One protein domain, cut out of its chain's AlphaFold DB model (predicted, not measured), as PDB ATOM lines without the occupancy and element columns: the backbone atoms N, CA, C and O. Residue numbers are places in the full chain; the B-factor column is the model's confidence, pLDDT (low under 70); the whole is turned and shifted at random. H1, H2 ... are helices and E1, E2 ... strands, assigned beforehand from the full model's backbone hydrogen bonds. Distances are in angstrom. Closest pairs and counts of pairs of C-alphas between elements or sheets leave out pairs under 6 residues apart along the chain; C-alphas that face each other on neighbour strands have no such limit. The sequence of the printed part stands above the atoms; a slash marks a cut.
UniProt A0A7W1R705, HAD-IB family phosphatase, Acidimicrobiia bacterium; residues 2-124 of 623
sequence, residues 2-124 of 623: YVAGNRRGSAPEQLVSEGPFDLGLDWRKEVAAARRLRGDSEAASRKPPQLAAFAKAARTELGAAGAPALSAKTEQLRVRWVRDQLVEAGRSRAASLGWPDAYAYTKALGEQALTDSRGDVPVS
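What this domain is: This is residues 2 to 124 of the 623 residues of the protein "HAD-IB family phosphatase" of Acidimicrobiia bacterium (UniProt A0A7W1R705). Two long helices, H1 and H3, make a narrow V that is closed at its wide end by H4, while H2 packs steeply across the first part of H3 at the far end. The looped stretch before H1, with the short strand E1, lies at the H4 end, and residues 117 to 122 stick out there. The 123 printed residues hold one named strand and four named helices, in the order E1, H1, H2, H3, H4, and the class is mostly helix. The whole is elongated, 61 by 34 by 22 A, and only just loose, close to extended, with a radius of gyration of the C-alphas of 20.3 A.

How they stand to each other: Along the printed part come E1, residues 8 to 11, H1, residues 27 to 45, H2, residues 48 to 62, H3, residues 67 to 96, and H4, residues 102 to 117. E1 pairs with no named strand and is apart from the four helices. H3 is the hub. It touches H1, closest at C-alphas 41 and 82, 5.8 A, at a shallow tilt of 32 degrees, opposite ways. H2 touches residues 70 to 78 of H3, closest at C-alphas 55 and 74, 5.2 A, at a steep tilt of 64 degrees. H4 touches H3, closest at C-alphas 94 and 102, 5.2 A, and touches H1 at residue 27 alone, whose C-alpha is 5.7 A from that of Leu 109. In the four helices every O i to N i+4 pair is within hydrogen-bond range.

Where its parts are: E1 begins at C-alpha 8 (-4.346, 39.030, 92.226). From first to last C-alpha H1 measures 26.9 A, H2 21.0 A, H3 43.1 A and H4 21.9 A, ending at C-alpha 117 (-27.799, 57.194, 84.285).

The domain as a whole: The C-alphas farthest apart, of Ala 64 and Asp 120, are 64.2 A apart. The printed part has no cut; the link from E1 to H1 is long. No printed residue has a pLDDT under 70.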
ATOM      1  N   TYR A   2     -17.286  42.761  95.322       78.56
ATOM      2  CA  TYR A   2     -17.754  42.005  94.151       78.56
ATOM      3  C   TYR A   2     -17.217  42.479  92.777       78.56
ATOM      4  O   TYR A   2     -17.496  41.820  91.780       78.56
ATOM      5  N   VAL A   3     -16.435  43.570  92.700       79.00
ATOM      6  CA  VAL A   3     -15.896  44.142  91.442       79.00
ATOM      7  C   VAL A   3     -14.370  44.017  91.285       79.00
ATOM      8  O   VAL A   3     -13.767  44.692  90.459       79.00
ATOM      9  N   ALA A   4     -13.702  43.140  92.040       79.00
ATOM     10  CA  ALA A   4     -12.254  42.935  91.857       79.00
ATOM     11  C   ALA A   4     -11.871  42.095  90.626       79.00
ATOM     12  O   ALA A   4     -10.684  41.998  90.320       79.00
ATOM     13  N   GLY A   5     -12.835  41.484  89.929       76.38
ATOM     14  CA  GLY A   5     -12.552  40.555  88.832       76.38
ATOM     15  C   GLY A   5     -11.641  39.400  89.273       76.38
ATOM     16  O   GLY A   5     -11.587  39.058  90.452       76.38
ATOM     17  N   ASN A   6     -10.899  38.810  88.335       77.44
ATOM     18  CA  ASN A   6      -9.886  37.780  88.620       77.44
ATOM     19  C   ASN A   6      -8.529  38.375  89.056       77.44
ATOM     20  O   ASN A   6      -7.473  37.805  88.769       77.44
ATOM     21  N   ARG A   7      -8.534  39.554  89.694       81.31
ATOM     22  CA  ARG A   7      -7.309  40.232  90.130       81.31
ATOM     23  C   ARG A   7      -6.579  39.415  91.200       81.31
ATOM     24  O   ARG A   7      -7.198  38.777  92.048       81.31
ATOM     25  N   ARG A   8      -5.249  39.504  91.172       82.88
ATOM     26  CA  ARG A   8      -4.346  39.030  92.226       82.88
ATOM     27  C   ARG A   8      -3.662  40.235  92.866       82.88
ATOM     28  O   ARG A   8      -3.205  41.118  92.140       82.88
ATOM     29  N   GLY A   9      -3.602  40.278  94.193       84.81
ATOM     30  CA  GLY A   9      -3.038  41.399  94.946       84.81
ATOM     31  C   GLY A   9      -4.028  42.546  95.174       84.81
ATOM     32  O   GLY A   9      -5.241  42.337  95.203       84.81
ATOM     33  N   SER A  10      -3.505  43.757  95.375       87.69
ATOM     34  CA  SER A  10      -4.264  44.915  95.866       87.69
ATOM     35  C   SER A  10      -5.449  45.302  94.981       87.69
ATOM     36  O   SER A  10      -5.322  45.442  93.763       87.69
ATOM     37  N   ALA A  11      -6.607  45.525  95.601       91.06
ATOM     38  CA  ALA A  11      -7.831  45.962  94.952       91.06
ATOM     39  C   ALA A  11      -8.284  47.347  95.466       91.06
ATOM     40  O   ALA A  11      -8.973  47.405  96.489       91.06
ATOM     41  N   PRO A  12      -7.936  48.439  94.752       92.31
ATOM     42  CA  PRO A  12      -8.245  49.812  95.164       92.31
ATOM     43  C   PRO A  12      -9.724  50.184  95.124       92.31
ATOM     44  O   PRO A  12     -10.513  49.637  94.345       92.31
ATOM     45  N   GLU A  13     -10.074  51.172  95.949       93.44
ATOM     46  CA  GLU A  13     -11.397  51.797  96.067       93.44
ATOM     47  C   GLU A  13     -11.653  52.816  94.952       93.44
ATOM     48  O   GLU A  13     -11.779  54.012  95.181       93.44
ATOM     49  N   GLN A  14     -11.735  52.316  93.720       92.12
ATOM     50  CA  GLN A  14     -11.922  53.120  92.506       92.12
ATOM     51  C   GLN A  14     -13.129  52.654  91.685       92.12
ATOM     52  O   GLN A  14     -13.605  51.517  91.844       92.12
ATOM     53  N   LEU A  15     -13.635  53.509  90.795       90.75
ATOM     54  CA  LEU A  15     -14.739  53.148  89.903       90.75
ATOM     55  C   LEU A  15     -14.323  52.018  88.952       90.75
ATOM     56  O   LEU A  15     -13.143  51.814  88.658       90.75
ATOM     57  N   VAL A  16     -15.306  51.265  88.448       88.94
ATOM     58  CA  VAL A  16     -15.048  50.203  87.456       88.94
ATOM     59  C   VAL A  16     -14.374  50.779  86.216       88.94
ATOM     60  O   VAL A  16     -13.410  50.191  85.739       88.94
ATOM     61  N   SER A  17     -14.844  51.951  85.770       87.88
ATOM     62  CA  SER A  17     -14.333  52.726  84.629       87.88
ATOM     63  C   SER A  17     -12.889  53.211  84.786       87.88
ATOM     64  O   SER A  17     -12.241  53.588  83.821       87.88
ATOM     65  N   GLU A  18     -12.368  53.219  86.010       89.12
ATOM     66  CA  GLU A  18     -10.993  53.640  86.309       89.12
ATOM     67  C   GLU A  18     -10.057  52.430  86.443       89.12
ATOM     68  O   GLU A  18      -8.865  52.565  86.719       89.12
ATOM     69  N   GLY A  19     -10.601  51.214  86.319       86.19
ATOM     70  CA  GLY A  19      -9.887  49.968  86.540       86.19
ATOM     71  C   GLY A  19      -9.509  49.199  85.282       86.19
ATOM     72  O   GLY A  19     -10.045  49.422  84.206       86.19
ATOM     73  N   PRO A  20      -8.634  48.190  85.436       83.81
ATOM     74  CA  PRO A  20      -8.193  47.316  84.350       83.81
ATOM     75  C   PRO A  20      -9.312  46.432  83.777       83.81
ATOM     76  O   PRO A  20      -9.091  45.739  82.790       83.81
ATOM     77  N   PHE A  21     -10.486  46.414  84.414       83.38
ATOM     78  CA  PHE A  21     -11.666  45.702  83.931       83.38
ATOM     79  C   PHE A  21     -12.646  46.614  83.177       83.38
ATOM     80  O   PHE A  21     -13.684  46.124  82.726       83.38
ATOM     81  N   ASP A  22     -12.327  47.902  82.996       85.31
ATOM     82  CA  ASP A  22     -13.012  48.721  82.002       85.31
ATOM     83  C   ASP A  22     -12.498  48.381  80.603       85.31
ATOM     84  O   ASP A  22     -11.441  48.822  80.156       85.31
ATOM     85  N   LEU A  23     -13.262  47.541  79.914       86.62
ATOM     86  CA  LEU A  23     -12.966  47.107  78.552       86.62
ATOM     87  C   LEU A  23     -13.728  47.944  77.507       86.62
ATOM     88  O   LEU A  23     -13.848  47.514  76.360       86.62
ATOM     89  N   GLY A  24     -14.294  49.096  77.896       87.19
ATOM     90  CA  GLY A  24     -15.118  49.932  77.017       87.19
ATOM     91  C   GLY A  24     -16.439  49.266  76.619       87.19
ATOM     92  O   GLY A  24     -16.944  49.470  75.512       87.19
ATOM     93  N   LEU A  25     -16.980  48.407  77.490       89.81
ATOM     94  CA  LEU A  25     -18.234  47.701  77.239       89.81
ATOM     95  C   LEU A  25     -19.430  48.635  77.410       89.81
ATOM     96  O   LEU A  25     -19.556  49.343  78.401       89.81
ATOM     97  N   ASP A  26     -20.363  48.561  76.467       92.50
ATOM     98  CA  ASP A  26     -21.659  49.220  76.583       92.50
ATOM     99  C   ASP A  26     -22.650  48.264  77.258       92.50
ATOM    100  O   ASP A  26     -23.112  47.284  76.655       92.50
ATOM    101  N   TRP A  27     -23.008  48.561  78.509       93.50
ATOM    102  CA  TRP A  27     -23.935  47.739  79.289       93.50
ATOM    103  C   TRP A  27     -25.306  47.590  78.610       93.50
ATOM    104  O   TRP A  27     -25.950  46.547  78.758       93.50
ATOM    105  N   ARG A  28     -25.761  48.570  77.812       95.50
ATOM    106  CA  ARG A  28     -27.035  48.475  77.076       95.50
ATOM    107  C   ARG A  28     -26.942  47.423  75.980       95.50
ATOM    108  O   ARG A  28     -27.886  46.647  75.801       95.50
ATOM    109  N   LYS A  29     -25.805  47.353  75.279       96.00
ATOM    110  CA  LYS A  29     -25.545  46.311  74.272       96.00
ATOM    111  C   LYS A  29     -25.441  44.931  74.913       96.00
ATOM    112  O   LYS A  29     -26.029  43.994  74.379       96.00
ATOM    113  N   GLU A  30     -24.785  44.806  76.067       95.19
ATOM    114  CA  GLU A  30     -24.710  43.536  76.808       95.19
ATOM    115  C   GLU A  30     -26.100  43.051  77.247       95.19
ATOM    116  O   GLU A  30     -26.460  41.891  77.028       95.19
ATOM    117  N   VAL A  31     -26.940  43.945  77.783       94.50
ATOM    118  CA  VAL A  31     -28.330  43.621  78.150       94.50
ATOM    119  C   VAL A  31     -29.157  43.228  76.922       94.50
ATOM    120  O   VAL A  31     -29.910  42.251  76.970       94.50
ATOM    121  N   ALA A  32     -29.027  43.957  75.809       96.75
ATOM    122  CA  ALA A  32     -29.723  43.637  74.565       96.75
ATOM    123  C   ALA A  32     -29.296  42.267  74.009       96.75
ATOM    124  O   ALA A  32     -30.152  41.461  73.633       96.75
ATOM    125  N   ALA A  33     -27.995  41.966  74.022       95.75
ATOM    126  CA  ALA A  33     -27.451  40.679  73.597       95.75
ATOM    127  C   ALA A  33     -27.958  39.527  74.477       95.75
ATOM    128  O   ALA A  33     -28.419  38.515  73.950       95.75
ATOM    129  N   ALA A  34     -27.967  39.695  75.804       93.94
ATOM    130  CA  ALA A  34     -28.487  38.691  76.733       93.94
ATOM    131  C   ALA A  34     -29.989  38.417  76.520       93.94
ATOM    132  O   ALA A  34     -30.428  37.262  76.528       93.94
ATOM    133  N   ARG A  35     -30.791  39.465  76.271       95.38
ATOM    134  CA  ARG A  35     -32.220  39.324  75.936       95.38
ATOM    135  C   ARG A  35     -32.423  38.589  74.611       95.38
ATOM    136  O   ARG A  35     -33.269  37.697  74.544       95.38
ATOM    137  N   ARG A  36     -31.634  38.919  73.584       97.00
ATOM    138  CA  ARG A  36     -31.678  38.238  72.282       97.00
ATOM    139  C   ARG A  36     -31.315  36.760  72.409       97.00
ATOM    140  O   ARG A  36     -32.057  35.916  71.920       97.00
ATOM    141  N   LEU A  37     -30.252  36.446  73.148       96.06
ATOM    142  CA  LEU A  37     -29.806  35.074  73.386       96.06
ATOM    143  C   LEU A  37     -30.900  34.202  74.015       96.06
ATOM    144  O   LEU A  37     -31.024  33.025  73.670       96.06
ATOM    145  N   ARG A  38     -31.721  34.759  74.915       96.06
ATOM    146  CA  ARG A  38     -32.892  34.047  75.452       96.06
ATOM    147  C   ARG A  38     -33.894  33.698  74.359       96.06
ATOM    148  O   ARG A  38     -34.349  32.559  74.326       96.06
ATOM    149  N   GLY A  39     -34.207  34.640  73.469       96.88
ATOM    150  CA  GLY A  39     -35.062  34.385  72.307       96.88
ATOM    151  C   GLY A  39     -34.488  33.303  71.389       96.88
ATOM    152  O   GLY A  39     -35.187  32.350  71.045       96.88
ATOM    153  N   ASP A  40     -33.195  33.390  71.076       97.25
ATOM    154  CA  ASP A  40     -32.501  32.427  70.213       97.25
ATOM    155  C   ASP A  40     -32.459  31.023  70.842       97.25
ATOM    156  O   ASP A  40     -32.707  30.022  70.167       97.25
ATOM    157  N   SER A  41     -32.218  30.935  72.154       97.44
ATOM    158  CA  SER A  41     -32.228  29.675  72.909       97.44
ATOM    159  C   SER A  41     -33.631  29.064  72.964       97.44
ATOM    160  O   SER A  41     -33.803  27.862  72.762       97.44
ATOM    161  N   GLU A  42     -34.662  29.883  73.180       97.62
ATOM    162  CA  GLU A  42     -36.060  29.453  73.121       97.62
ATOM    163  C   GLU A  42     -36.413  28.890  71.737       97.62
ATOM    164  O   GLU A  42     -36.982  27.796  71.646       97.62
ATOM    165  N   ALA A  43     -36.027  29.574  70.658       97.69
ATOM    166  CA  ALA A  43     -36.233  29.099  69.291       97.69
ATOM    167  C   ALA A  43     -35.469  27.791  69.018       97.69
ATOM    168  O   ALA A  43     -36.037  26.830  68.495       97.69
ATOM    169  N   ALA A  44     -34.200  27.705  69.431       97.56
ATOM    170  CA  ALA A  44     -33.378  26.506  69.281       97.56
ATOM    171  C   ALA A  44     -33.967  25.293  70.020       97.56
ATOM    172  O   ALA A  44     -33.967  24.185  69.482       97.56
ATOM    173  N   SER A  45     -34.535  25.506  71.209       97.81
ATOM    174  CA  SER A  45     -35.138  24.440  72.019       97.81
ATOM    175  C   SER A  45     -36.369  23.787  71.374       97.81
ATOM    176  O   SER A  45     -36.717  22.661  71.722       97.81
ATOM    177  N   ARG A  46     -37.026  24.473  70.429       97.88
ATOM    178  CA  ARG A  46     -38.222  23.986  69.720       97.88
ATOM    179  C   ARG A  46     -37.906  23.363  68.359       97.88
ATOM    180  O   ARG A  46     -38.818  22.961  67.643       97.88
ATOM    181  N   LYS A  47     -36.626  23.252  67.989       97.62
ATOM    182  CA  LYS A  47     -36.232  22.558  66.759       97.62
ATOM    183  C   LYS A  47     -36.562  21.059  66.869       97.62
ATOM    184  O   LYS A  47     -36.332  20.476  67.934       97.62
ATOM    185  N   PRO A  48     -37.016  20.401  65.783       97.69
ATOM    186  CA  PRO A  48     -37.379  18.980  65.790       97.69
ATOM    187  C   PRO A  48     -36.372  18.025  66.462       97.69
ATOM    188  O   PRO A  48     -36.807  17.225  67.292       97.69
ATOM    189  N   PRO A  49     -35.044  18.096  66.207       96.62
ATOM    190  CA  PRO A  49     -34.091  17.198  66.870       96.62
ATOM    191  C   PRO A  49     -34.048  17.388  68.392       96.62
ATOM    192  O   PRO A  49     -33.902  16.415  69.132       96.62
ATOM    193  N   GLN A  50     -34.228  18.622  68.869       97.00
ATOM    194  CA  GLN A  50     -34.204  18.941  70.292       97.00
ATOM    195  C   GLN A  50     -35.465  18.424  70.989       97.00
ATOM    196  O   GLN A  50     -35.370  17.741  72.009       97.00
ATOM    197  N   LEU A  51     -36.638  18.653  70.388       97.06
ATOM    198  CA  LEU A  51     -37.911  18.119  70.880       97.06
ATOM    199  C   LEU A  51     -37.900  16.586  70.933       97.06
ATOM    200  O   LEU A  51     -38.325  16.000  71.929       97.06
ATOM    201  N   ALA A  52     -37.339  15.928  69.913       95.75
ATOM    202  CA  ALA A  52     -37.176  14.478  69.906       95.75
ATOM    203  C   ALA A  52     -36.261  13.991  71.046       95.75
ATOM    204  O   ALA A  52     -36.565  12.991  71.704       95.75
ATOM    205  N   ALA A  53     -35.168  14.708  71.325       95.69
ATOM    206  CA  ALA A  53     -34.272  14.396  72.434       95.69
ATOM    207  C   ALA A  53     -34.962  14.562  73.800       95.69
ATOM    208  O   ALA A  53     -34.848  13.674  74.649       95.69
ATOM    209  N   PHE A  54     -35.722  15.642  74.001       96.31
ATOM    210  CA  PHE A  54     -36.482  15.867  75.235       96.31
ATOM    211  C   PHE A  54     -37.572  14.813  75.433       96.31
ATOM    212  O   PHE A  54     -37.669  14.243  76.518       96.31
ATOM    213  N   ALA A  55     -38.317  14.465  74.380       93.62
ATOM    214  CA  ALA A  55     -39.334  13.417  74.436       93.62
ATOM    215  C   ALA A  55     -38.726  12.036  74.737       93.62
ATOM    216  O   ALA A  55     -39.281  11.249  75.506       93.62
ATOM    217  N   LYS A  56     -37.552  11.727  74.170       91.50
ATOM    218  CA  LYS A  56     -36.809  10.498  74.487       91.50
ATOM    219  C   LYS A  56     -36.341  10.481  75.944       91.50
ATOM    220  O   LYS A  56     -36.445   9.447  76.605       91.50
ATOM    221  N   ALA A  57     -35.841  11.605  76.453       89.19
ATOM    222  CA  ALA A  57     -35.424  11.731  77.846       89.19
ATOM    223  C   ALA A  57     -36.614  11.607  78.816       89.19
ATOM    224  O   ALA A  57     -36.509  10.875  79.797       89.19
ATOM    225  N   ALA A  58     -37.764  12.213  78.499       89.75
ATOM    226  CA  ALA A  58     -38.998  12.078  79.272       89.75
ATOM    227  C   ALA A  58     -39.459  10.614  79.363       89.75
ATOM    228  O   ALA A  58     -39.689  10.117  80.463       89.75
ATOM    229  N   ARG A  59     -39.487   9.888  78.233       86.06
ATOM    230  CA  ARG A  59     -39.801   8.444  78.207       86.06
ATOM    231  C   ARG A  59     -38.794   7.595  78.979       86.06
ATOM    232  O   ARG A  59     -39.157   6.583  79.565       86.06
ATOM    233  N   THR A  60     -37.525   7.997  78.984       82.06
ATOM    234  CA  THR A  60     -36.485   7.293  79.747       82.06
ATOM    235  C   THR A  60     -36.715   7.437  81.254       82.06
ATOM    236  O   THR A  60     -36.579   6.449  81.975       82.06
ATOM    237  N   GLU A  61     -37.084   8.641  81.713       79.44
ATOM    238  CA  GLU A  61     -37.312   8.945  83.133       79.44
ATOM    239  C   GLU A  61     -38.644   8.377  83.647       79.44
ATOM    240  O   GLU A  61     -38.665   7.757  84.708       79.44
ATOM    241  N   LEU A  62     -39.742   8.558  82.905       79.44
ATOM    242  CA  LEU A  62     -41.089   8.203  83.371       79.44
ATOM    243  C   LEU A  62     -41.591   6.838  82.881       79.44
ATOM    244  O   LEU A  62     -42.473   6.262  83.505       79.44
ATOM    245  N   GLY A  63     -41.039   6.286  81.799       78.81
ATOM    246  CA  GLY A  63     -41.581   5.071  81.187       78.81
ATOM    247  C   GLY A  63     -42.926   5.308  80.495       78.81
ATOM    248  O   GLY A  63     -43.138   6.358  79.889       78.81
ATOM    249  N   ALA A  64     -43.821   4.322  80.577       74.44
ATOM    250  CA  ALA A  64     -45.156   4.352  79.977       74.44
ATOM    251  C   ALA A  64     -46.175   5.088  80.874       74.44
ATOM    252  O   ALA A  64     -47.247   4.570  81.162       74.44
ATOM    253  N   ALA A  65     -45.827   6.290  81.340       74.88
ATOM    254  CA  ALA A  65     -46.633   7.083  82.276       74.88
ATOM    255  C   ALA A  65     -47.810   7.843  81.625       74.88
ATOM    256  O   ALA A  65     -48.408   8.689  82.278       74.88
ATOM    257  N   GLY A  66     -48.118   7.580  80.351       78.38
ATOM    258  CA  GLY A  66     -49.172   8.275  79.603       78.38
ATOM    259  C   GLY A  66     -48.719   9.549  78.871       78.38
ATOM    260  O   GLY A  66     -47.603  10.051  79.058       78.38
ATOM    261  N   ALA A  67     -49.552  10.032  77.947       82.94
ATOM    262  CA  ALA A  67     -49.191  11.091  77.002       82.94
ATOM    263  C   ALA A  67     -49.108  12.488  77.658       82.94
ATOM    264  O   ALA A  67     -48.069  13.143  77.497       82.94
ATOM    265  N   PRO A  68     -50.118  12.961  78.412       84.50
ATOM    266  CA  PRO A  68     -50.039  14.112  79.307       84.50
ATOM    267  C   PRO A  68     -48.778  14.163  80.176       84.50
ATOM    268  O   PRO A  68     -48.037  15.151  80.111       84.50
ATOM    269  N   ALA A  69     -48.474  13.102  80.933       81.94
ATOM    270  CA  ALA A  69     -47.314  13.088  81.830       81.94
ATOM    271  C   ALA A  69     -45.991  13.215  81.054       81.94
ATOM    272  O   ALA A  69     -45.104  13.998  81.418       81.94
ATOM    273  N   LEU A  70     -45.866  12.493  79.934       87.75
ATOM    274  CA  LEU A  70     -44.705  12.589  79.048       87.75
ATOM    275  C   LEU A  70     -44.573  13.974  78.401       87.75
ATOM    276  O   LEU A  70     -43.453  14.475  78.267       87.75
ATOM    277  N   SER A  71     -45.683  14.612  78.033       91.31
ATOM    278  CA  SER A  71     -45.704  15.944  77.417       91.31
ATOM    279  C   SER A  71     -45.284  17.026  78.411       91.31
ATOM    280  O   SER A  71     -44.359  17.793  78.131       91.31
ATOM    281  N   ALA A  72     -45.865  17.026  79.615       90.19
ATOM    282  CA  ALA A  72     -45.484  17.935  80.695       90.19
ATOM    283  C   ALA A  72     -44.000  17.781  81.058       90.19
ATOM    284  O   ALA A  72     -43.269  18.763  81.229       90.19
ATOM    285  N   LYS A  73     -43.513  16.536  81.110       91.00
ATOM    286  CA  LYS A  73     -42.106  16.253  81.382       91.00
ATOM    287  C   LYS A  73     -41.178  16.715  80.262       91.00
ATOM    288  O   LYS A  73     -40.102  17.244  80.544       91.00
ATOM    289  N   THR A  74     -41.580  16.527  79.009       95.69
ATOM    290  CA  THR A  74     -40.839  17.001  77.832       95.69
ATOM    291  C   THR A  74     -40.672  18.517  77.886       95.69
ATOM    292  O   THR A  74     -39.557  19.014  77.732       95.69
ATOM    293  N   GLU A  75     -41.745  19.245  78.202       97.19
ATOM    294  CA  GLU A  75     -41.702  20.701  78.333       97.19
ATOM    295  C   GLU A  75     -40.835  21.151  79.515       97.19
ATOM    296  O   GLU A  75     -40.001  22.047  79.375       97.19
ATOM    297  N   GLN A  76     -40.922  20.465  80.661       95.62
ATOM    298  CA  GLN A  76     -40.035  20.721  81.799       95.62
ATOM    299  C   GLN A  76     -38.550  20.572  81.418       95.62
ATOM    300  O   GLN A  76     -37.713  21.379  81.835       95.62
ATOM    301  N   LEU A  77     -38.204  19.534  80.649       95.19
ATOM    302  CA  LEU A  77     -36.834  19.297  80.185       95.19
ATOM    303  C   LEU A  77     -36.379  20.363  79.181       95.19
ATOM    304  O   LEU A  77     -35.234  20.805  79.263       95.19
ATOM    305  N   ARG A  78     -37.272  20.820  78.294       97.81
ATOM    306  CA  ARG A  78     -37.002  21.913  77.352       97.81
ATOM    307  C   ARG A  78     -36.698  23.223  78.081       97.81
ATOM    308  O   ARG A  78     -35.668  23.842  77.820       97.81
ATOM    309  N   VAL A  79     -37.550  23.619  79.031       97.56
ATOM    310  CA  VAL A  79     -37.358  24.834  79.846       97.56
ATOM    311  C   VAL A  79     -36.050  24.762  80.633       97.56
ATOM    312  O   VAL A  79     -35.289  25.731  80.673       97.56
ATOM    313  N   ARG A  80     -35.743  23.598  81.221       94.44
ATOM    314  CA  ARG A  80     -34.462  23.374  81.901       94.44
ATOM    315  C   ARG A  80     -33.284  23.550  80.948       94.44
ATOM    316  O   ARG A  80     -32.340  24.240  81.303       94.44
ATOM    317  N   TRP A  81     -33.352  22.974  79.749       96.31
ATOM    318  CA  TRP A  81     -32.292  23.109  78.754       96.31
ATOM    319  C   TRP A  81     -32.042  24.574  78.380       96.31
ATOM    320  O   TRP A  81     -30.889  24.994  78.367       96.31
ATOM    321  N   VAL A  82     -33.095  25.374  78.157       97.12
ATOM    322  CA  VAL A  82     -32.957  26.820  77.881       97.12
ATOM    323  C   VAL A  82     -32.241  27.522  79.032       97.12
ATOM    324  O   VAL A  82     -31.292  28.268  78.805       97.12
ATOM    325  N   ARG A  83     -32.658  27.259  80.274       95.44
ATOM    326  CA  ARG A  83     -31.999  27.814  81.460       95.44
ATOM    327  C   ARG A  83     -30.519  27.429  81.508       95.44
ATOM    328  O   ARG A  83     -29.686  28.291  81.757       95.44
ATOM    329  N   ASP A  84     -30.198  26.166  81.256       92.00
ATOM    330  CA  ASP A  84     -28.824  25.670  81.311       92.00
ATOM    331  C   ASP A  84     -27.951  26.309  80.205       92.00
ATOM    332  O   ASP A  84     -26.799  26.648  80.465       92.00
ATOM    333  N   GLN A  85     -28.500  26.577  79.008       95.44
ATOM    334  CA  GLN A  85     -27.808  27.352  77.960       95.44
ATOM    335  C   GLN A  85     -27.523  28.798  78.388       95.44
ATOM    336  O   GLN A  85     -26.427  29.305  78.154       95.44
ATOM    337  N   LEU A  86     -28.488  29.463  79.030       95.12
ATOM    338  CA  LEU A  86     -28.315  30.838  79.509       95.12
ATOM    339  C   LEU A  86     -27.268  30.935  80.621       95.12
ATOM    340  O   LEU A  86     -26.467  31.867  80.629       95.12
ATOM    341  N   VAL A  87     -27.259  29.964  81.540       91.44
ATOM    342  CA  VAL A  87     -26.242  29.866  82.596       91.44
ATOM    343  C   VAL A  87     -24.854  29.704  81.982       91.44
ATOM    344  O   VAL A  87     -23.943  30.443  82.350       91.44
ATOM    345  N   GLU A  88     -24.699  28.788  81.026       91.19
ATOM    346  CA  GLU A  88     -23.414  28.537  80.370       91.19
ATOM    347  C   GLU A  88     -22.910  29.758  79.594       91.19
ATOM    348  O   GLU A  88     -21.750  30.150  79.724       91.19
ATOM    349  N   ALA A  89     -23.791  30.416  78.841       93.94
ATOM    350  CA  ALA A  89     -23.438  31.616  78.097       93.94
ATOM    351  C   ALA A  89     -23.054  32.782  79.018       93.94
ATOM    352  O   ALA A  89     -22.074  33.473  78.748       93.94
ATOM    353  N   GLY A  90     -23.779  32.982  80.124       93.38
ATOM    354  CA  GLY A  90     -23.446  34.000  81.122       93.38
ATOM    355  C   GLY A  90     -22.093  33.737  81.787       93.38
ATOM    356  O   GLY A  90     -21.273  34.650  81.882       93.38
ATOM    357  N   ARG A  91     -21.827  32.483  82.182       90.62
ATOM    358  CA  ARG A  91     -20.526  32.055  82.731       90.62
ATOM    359  C   ARG A  91     -19.391  32.284  81.728       90.62
ATOM    360  O   ARG A  91     -18.397  32.916  82.071       90.62
ATOM    361  N   SER A  92     -19.567  31.842  80.483       91.75
ATOM    362  CA  SER A  92     -18.589  32.013  79.400       91.75
ATOM    363  C   SER A  92     -18.333  33.487  79.068       91.75
ATOM    364  O   SER A  92     -17.187  33.894  78.862       91.75
ATOM    365  N   ARG A  93     -19.383  34.322  79.050       94.31
ATOM    366  CA  ARG A  93     -19.247  35.759  78.784       94.31
ATOM    367  C   ARG A  93     -18.489  36.460  79.906       94.31
ATOM    368  O   ARG A  93     -17.559  37.196  79.607       94.31
ATOM    369  N   ALA A  94     -18.818  36.177  81.164       92.00
ATOM    370  CA  ALA A  94     -18.102  36.726  82.314       92.00
ATOM    371  C   ALA A  94     -16.618  36.319  82.312       92.00
ATOM    372  O   ALA A  94     -15.740  37.180  82.386       92.00
ATOM    373  N   ALA A  95     -16.335  35.026  82.129       89.38
ATOM    374  CA  ALA A  95     -14.972  34.501  82.111       89.38
ATOM    375  C   ALA A  95     -14.123  35.081  80.968       89.38
ATOM    376  O   ALA A  95     -12.961  35.417  81.183       89.38
ATOM    377  N   SER A  96     -14.697  35.257  79.767       92.19
ATOM    378  CA  SER A  96     -13.968  35.843  78.624       92.19
ATOM    379  C   SER A  96     -13.579  37.312  78.824       92.19
ATOM    380  O   SER A  96     -12.701  37.808  78.125       92.19
ATOM    381  N   LEU A  97     -14.196  37.989  79.795       91.00
ATOM    382  CA  LEU A  97     -13.928  39.376  80.169       91.00
ATOM    383  C   LEU A  97     -13.124  39.496  81.478       91.00
ATOM    384  O   LEU A  97     -12.972  40.590  82.010       91.00
ATOM    385  N   GLY A  98     -12.615  38.381  82.014       87.50
ATOM    386  CA  GLY A  98     -11.783  38.377  83.219       87.50
ATOM    387  C   GLY A  98     -12.553  38.430  84.544       87.50
ATOM    388  O   GLY A  98     -11.936  38.666  85.584       87.50
ATOM    389  N   TRP A  99     -13.866  38.184  84.535       89.44
ATOM    390  CA  TRP A  99     -14.677  38.082  85.752       89.44
ATOM    391  C   TRP A  99     -14.732  36.638  86.275       89.44
ATOM    392  O   TRP A  99     -14.769  35.702  85.469       89.44
ATOM    393  N   PRO A 100     -14.774  36.432  87.605       82.56
ATOM    394  CA  PRO A 100     -14.836  35.094  88.193       82.56
ATOM    395  C   PRO A 100     -16.163  34.401  87.882       82.56
ATOM    396  O   PRO A 100     -16.189  33.210  87.578       82.56
ATOM    397  N   ASP A 101     -17.267  35.147  87.911       86.06
ATOM    398  CA  ASP A 101     -18.596  34.649  87.592       86.06
ATOM    399  C   ASP A 101     -19.505  35.740  87.003       86.06
ATOM    400  O   ASP A 101     -19.162  36.923  86.909       86.06
ATOM    401  N   ALA A 102     -20.702  35.321  86.589       89.75
ATOM    402  CA  ALA A 102     -21.719  36.219  86.058       89.75
ATOM    403  C   ALA A 102     -22.259  37.210  87.109       89.75
ATOM    404  O   ALA A 102     -22.788  38.255  86.732       89.75
ATOM    405  N   TYR A 103     -22.141  36.917  88.407       88.81
ATOM    406  CA  TYR A 103     -22.597  37.819  89.464       88.81
ATOM    407  C   TYR A 103     -21.686  39.048  89.555       88.81
ATOM    408  O   TYR A 103     -22.170  40.169  89.413       88.81
ATOM    409  N   ALA A 104     -20.375  38.842  89.690       89.62
ATOM    410  CA  ALA A 104     -19.381  39.911  89.694       89.62
ATOM    411  C   ALA A 104     -19.464  40.751  88.411       89.62
ATOM    412  O   ALA A 104     -19.529  41.979  88.471       89.62
ATOM    413  N   TYR A 105     -19.575  40.083  87.257       92.25
ATOM    414  CA  TYR A 105     -19.714  40.753  85.964       92.25
ATOM    415  C   TYR A 105     -20.957  41.653  85.889       92.25
ATOM    416  O   TYR A 105     -20.871  42.826  85.528       92.25
ATOM    417  N   THR A 106     -22.131  41.128  86.250       93.38
ATOM    418  CA  THR A 106     -23.380  41.902  86.166       93.38
ATOM    419  C   THR A 106     -23.436  43.040  87.177       93.38
ATOM    420  O   THR A 106     -24.034  44.073  86.888       93.38
ATOM    421  N   LYS A 107     -22.787  42.896  88.338       93.56
ATOM    422  CA  LYS A 107     -22.629  43.993  89.293       93.56
ATOM    423  C   LYS A 107     -21.713  45.093  88.766       93.56
ATOM    424  O   LYS A 107     -22.073  46.256  88.901       93.56
ATOM    425  N   ALA A 108     -20.609  44.741  88.107       92.44
ATOM    426  CA  ALA A 108     -19.733  45.708  87.450       92.44
ATOM    427  C   ALA A 108     -20.479  46.513  86.369       92.44
ATOM    428  O   ALA A 108     -20.438  47.742  86.375       92.44
ATOM    429  N   LEU A 109     -21.247  45.831  85.508       93.56
ATOM    430  CA  LEU A 109     -22.131  46.490  84.536       93.56
ATOM    431  C   LEU A 109     -23.197  47.361  85.216       93.56
ATOM    432  O   LEU A 109     -23.569  48.404  84.689       93.56
ATOM    433  N   GLY A 110     -23.704  46.937  86.375       94.31
ATOM    434  CA  GLY A 110     -24.664  47.704  87.166       94.31
ATOM    435  C   GLY A 110     -24.086  49.018  87.692       94.31
ATOM    436  O   GLY A 110     -24.774  50.034  87.653       94.31
ATOM    437  N   GLU A 111     -22.826  49.022  88.131       93.31
ATOM    438  CA  GLU A 111     -22.138  50.250  88.551       93.31
ATOM    439  C   GLU A 111     -21.902  51.206  87.375       93.31
ATOM    440  O   GLU A 111     -22.122  52.409  87.515       93.31
ATOM    441  N   GLN A 112     -21.536  50.681  86.202       91.12
ATOM    442  CA  GLN A 112     -21.453  51.478  84.973       91.12
ATOM    443  C   GLN A 112     -22.821  52.060  84.601       91.12
ATOM    444  O   GLN A 112     -22.949  53.260  84.385       91.12
ATOM    445  N   ALA A 113     -23.873  51.237  84.615       93.94
ATOM    446  CA  ALA A 113     -25.228  51.684  84.312       93.94
ATOM    447  C   ALA A 113     -25.720  52.770  85.273       93.94
ATOM    448  O   ALA A 113     -26.353  53.731  84.833       93.94
ATOM    449  N   LEU A 114     -25.425  52.642  86.569       93.62
ATOM    450  CA  LEU A 114     -25.745  53.652  87.574       93.62
ATOM    451  C   LEU A 114     -24.991  54.958  87.297       93.62
ATOM    452  O   LEU A 114     -25.607  56.020  87.255       93.62
ATOM    453  N   THR A 115     -23.685  54.872  87.048       89.56
ATOM    454  CA  THR A 115     -22.834  56.038  86.766       89.56
ATOM    455  C   THR A 115     -23.287  56.774  85.502       89.56
ATOM    456  O   THR A 115     -23.383  57.997  85.516       89.56
ATOM    457  N   ASP A 116     -23.661  56.039  84.452       90.62
ATOM    458  CA  ASP A 116     -24.152  56.587  83.181       90.62
ATOM    459  C   ASP A 116     -25.539  57.241  83.277       90.62
ATOM    460  O   ASP A 116     -25.899  58.055  82.427       90.62
ATOM    461  N   SER A 117     -26.377  56.817  84.231       93.38
ATOM    462  CA  SER A 117     -27.799  57.194  84.285       93.38
ATOM    463  C   SER A 117     -28.181  58.094  85.456       93.38
ATOM    464  O   SER A 117     -29.295  58.616  85.461       93.38
ATOM    465  N   ARG A 118     -27.278  58.320  86.421       92.69
ATOM    466  CA  ARG A 118     -27.555  59.124  87.625       92.69
ATOM    467  C   ARG A 118     -27.872  60.600  87.352       92.69
ATOM    468  O   ARG A 118     -28.474  61.246  88.205       92.69
ATOM    469  N   GLY A 119     -27.475  61.140  86.195       93.19
ATOM    470  CA  GLY A 119     -27.577  62.575  85.911       93.19
ATOM    471  C   GLY A 119     -26.830  63.396  86.966       93.19
ATOM    472  O   GLY A 119     -25.689  63.078  87.300       93.19
ATOM    473  N   ASP A 120     -27.497  64.398  87.534       92.44
ATOM    474  CA  ASP A 120     -26.915  65.278  88.557       92.44
ATOM    475  C   ASP A 120     -27.018  64.717  89.987       92.44
ATOM    476  O   ASP A 120     -26.550  65.348  90.931       92.44
ATOM    477  N   VAL A 121     -27.613  63.532  90.177       93.50
ATOM    478  CA  VAL A 121     -27.739  62.919  91.506       93.50
ATOM    479  C   VAL A 121     -26.357  62.450  91.986       93.50
ATOM    480  O   VAL A 121     -25.711  61.647  91.294       93.50
ATOM    481  N   PRO A 122     -25.874  62.915  93.155       91.31
ATOM    482  CA  PRO A 122     -24.651  62.396  93.757       91.31
ATOM    483  C   PRO A 122     -24.801  60.920  94.133       91.31
ATOM    484  O   PRO A 122     -25.851  60.498  94.619       91.31
ATOM    485  N   VAL A 123     -23.753  60.129  93.911       92.25
ATOM    486  CA  VAL A 123     -23.770  58.680  94.143       92.25
ATOM    487  C   VAL A 123     -22.479  58.257  94.832       92.25
ATOM    488  O   VAL A 123     -21.395  58.548  94.334       92.25
ATOM    489  N   SER A 124     -22.627  57.491  95.911       94.06
ATOM    490  CA  SER A 124     -21.562  56.701  96.532       94.06
ATOM    491  C   SER A 124     -21.917  55.221  96.433       94.06
ATOM    492  O   SER A 124     -23.078  54.836  96.599       94.06
TER     493      SER A 124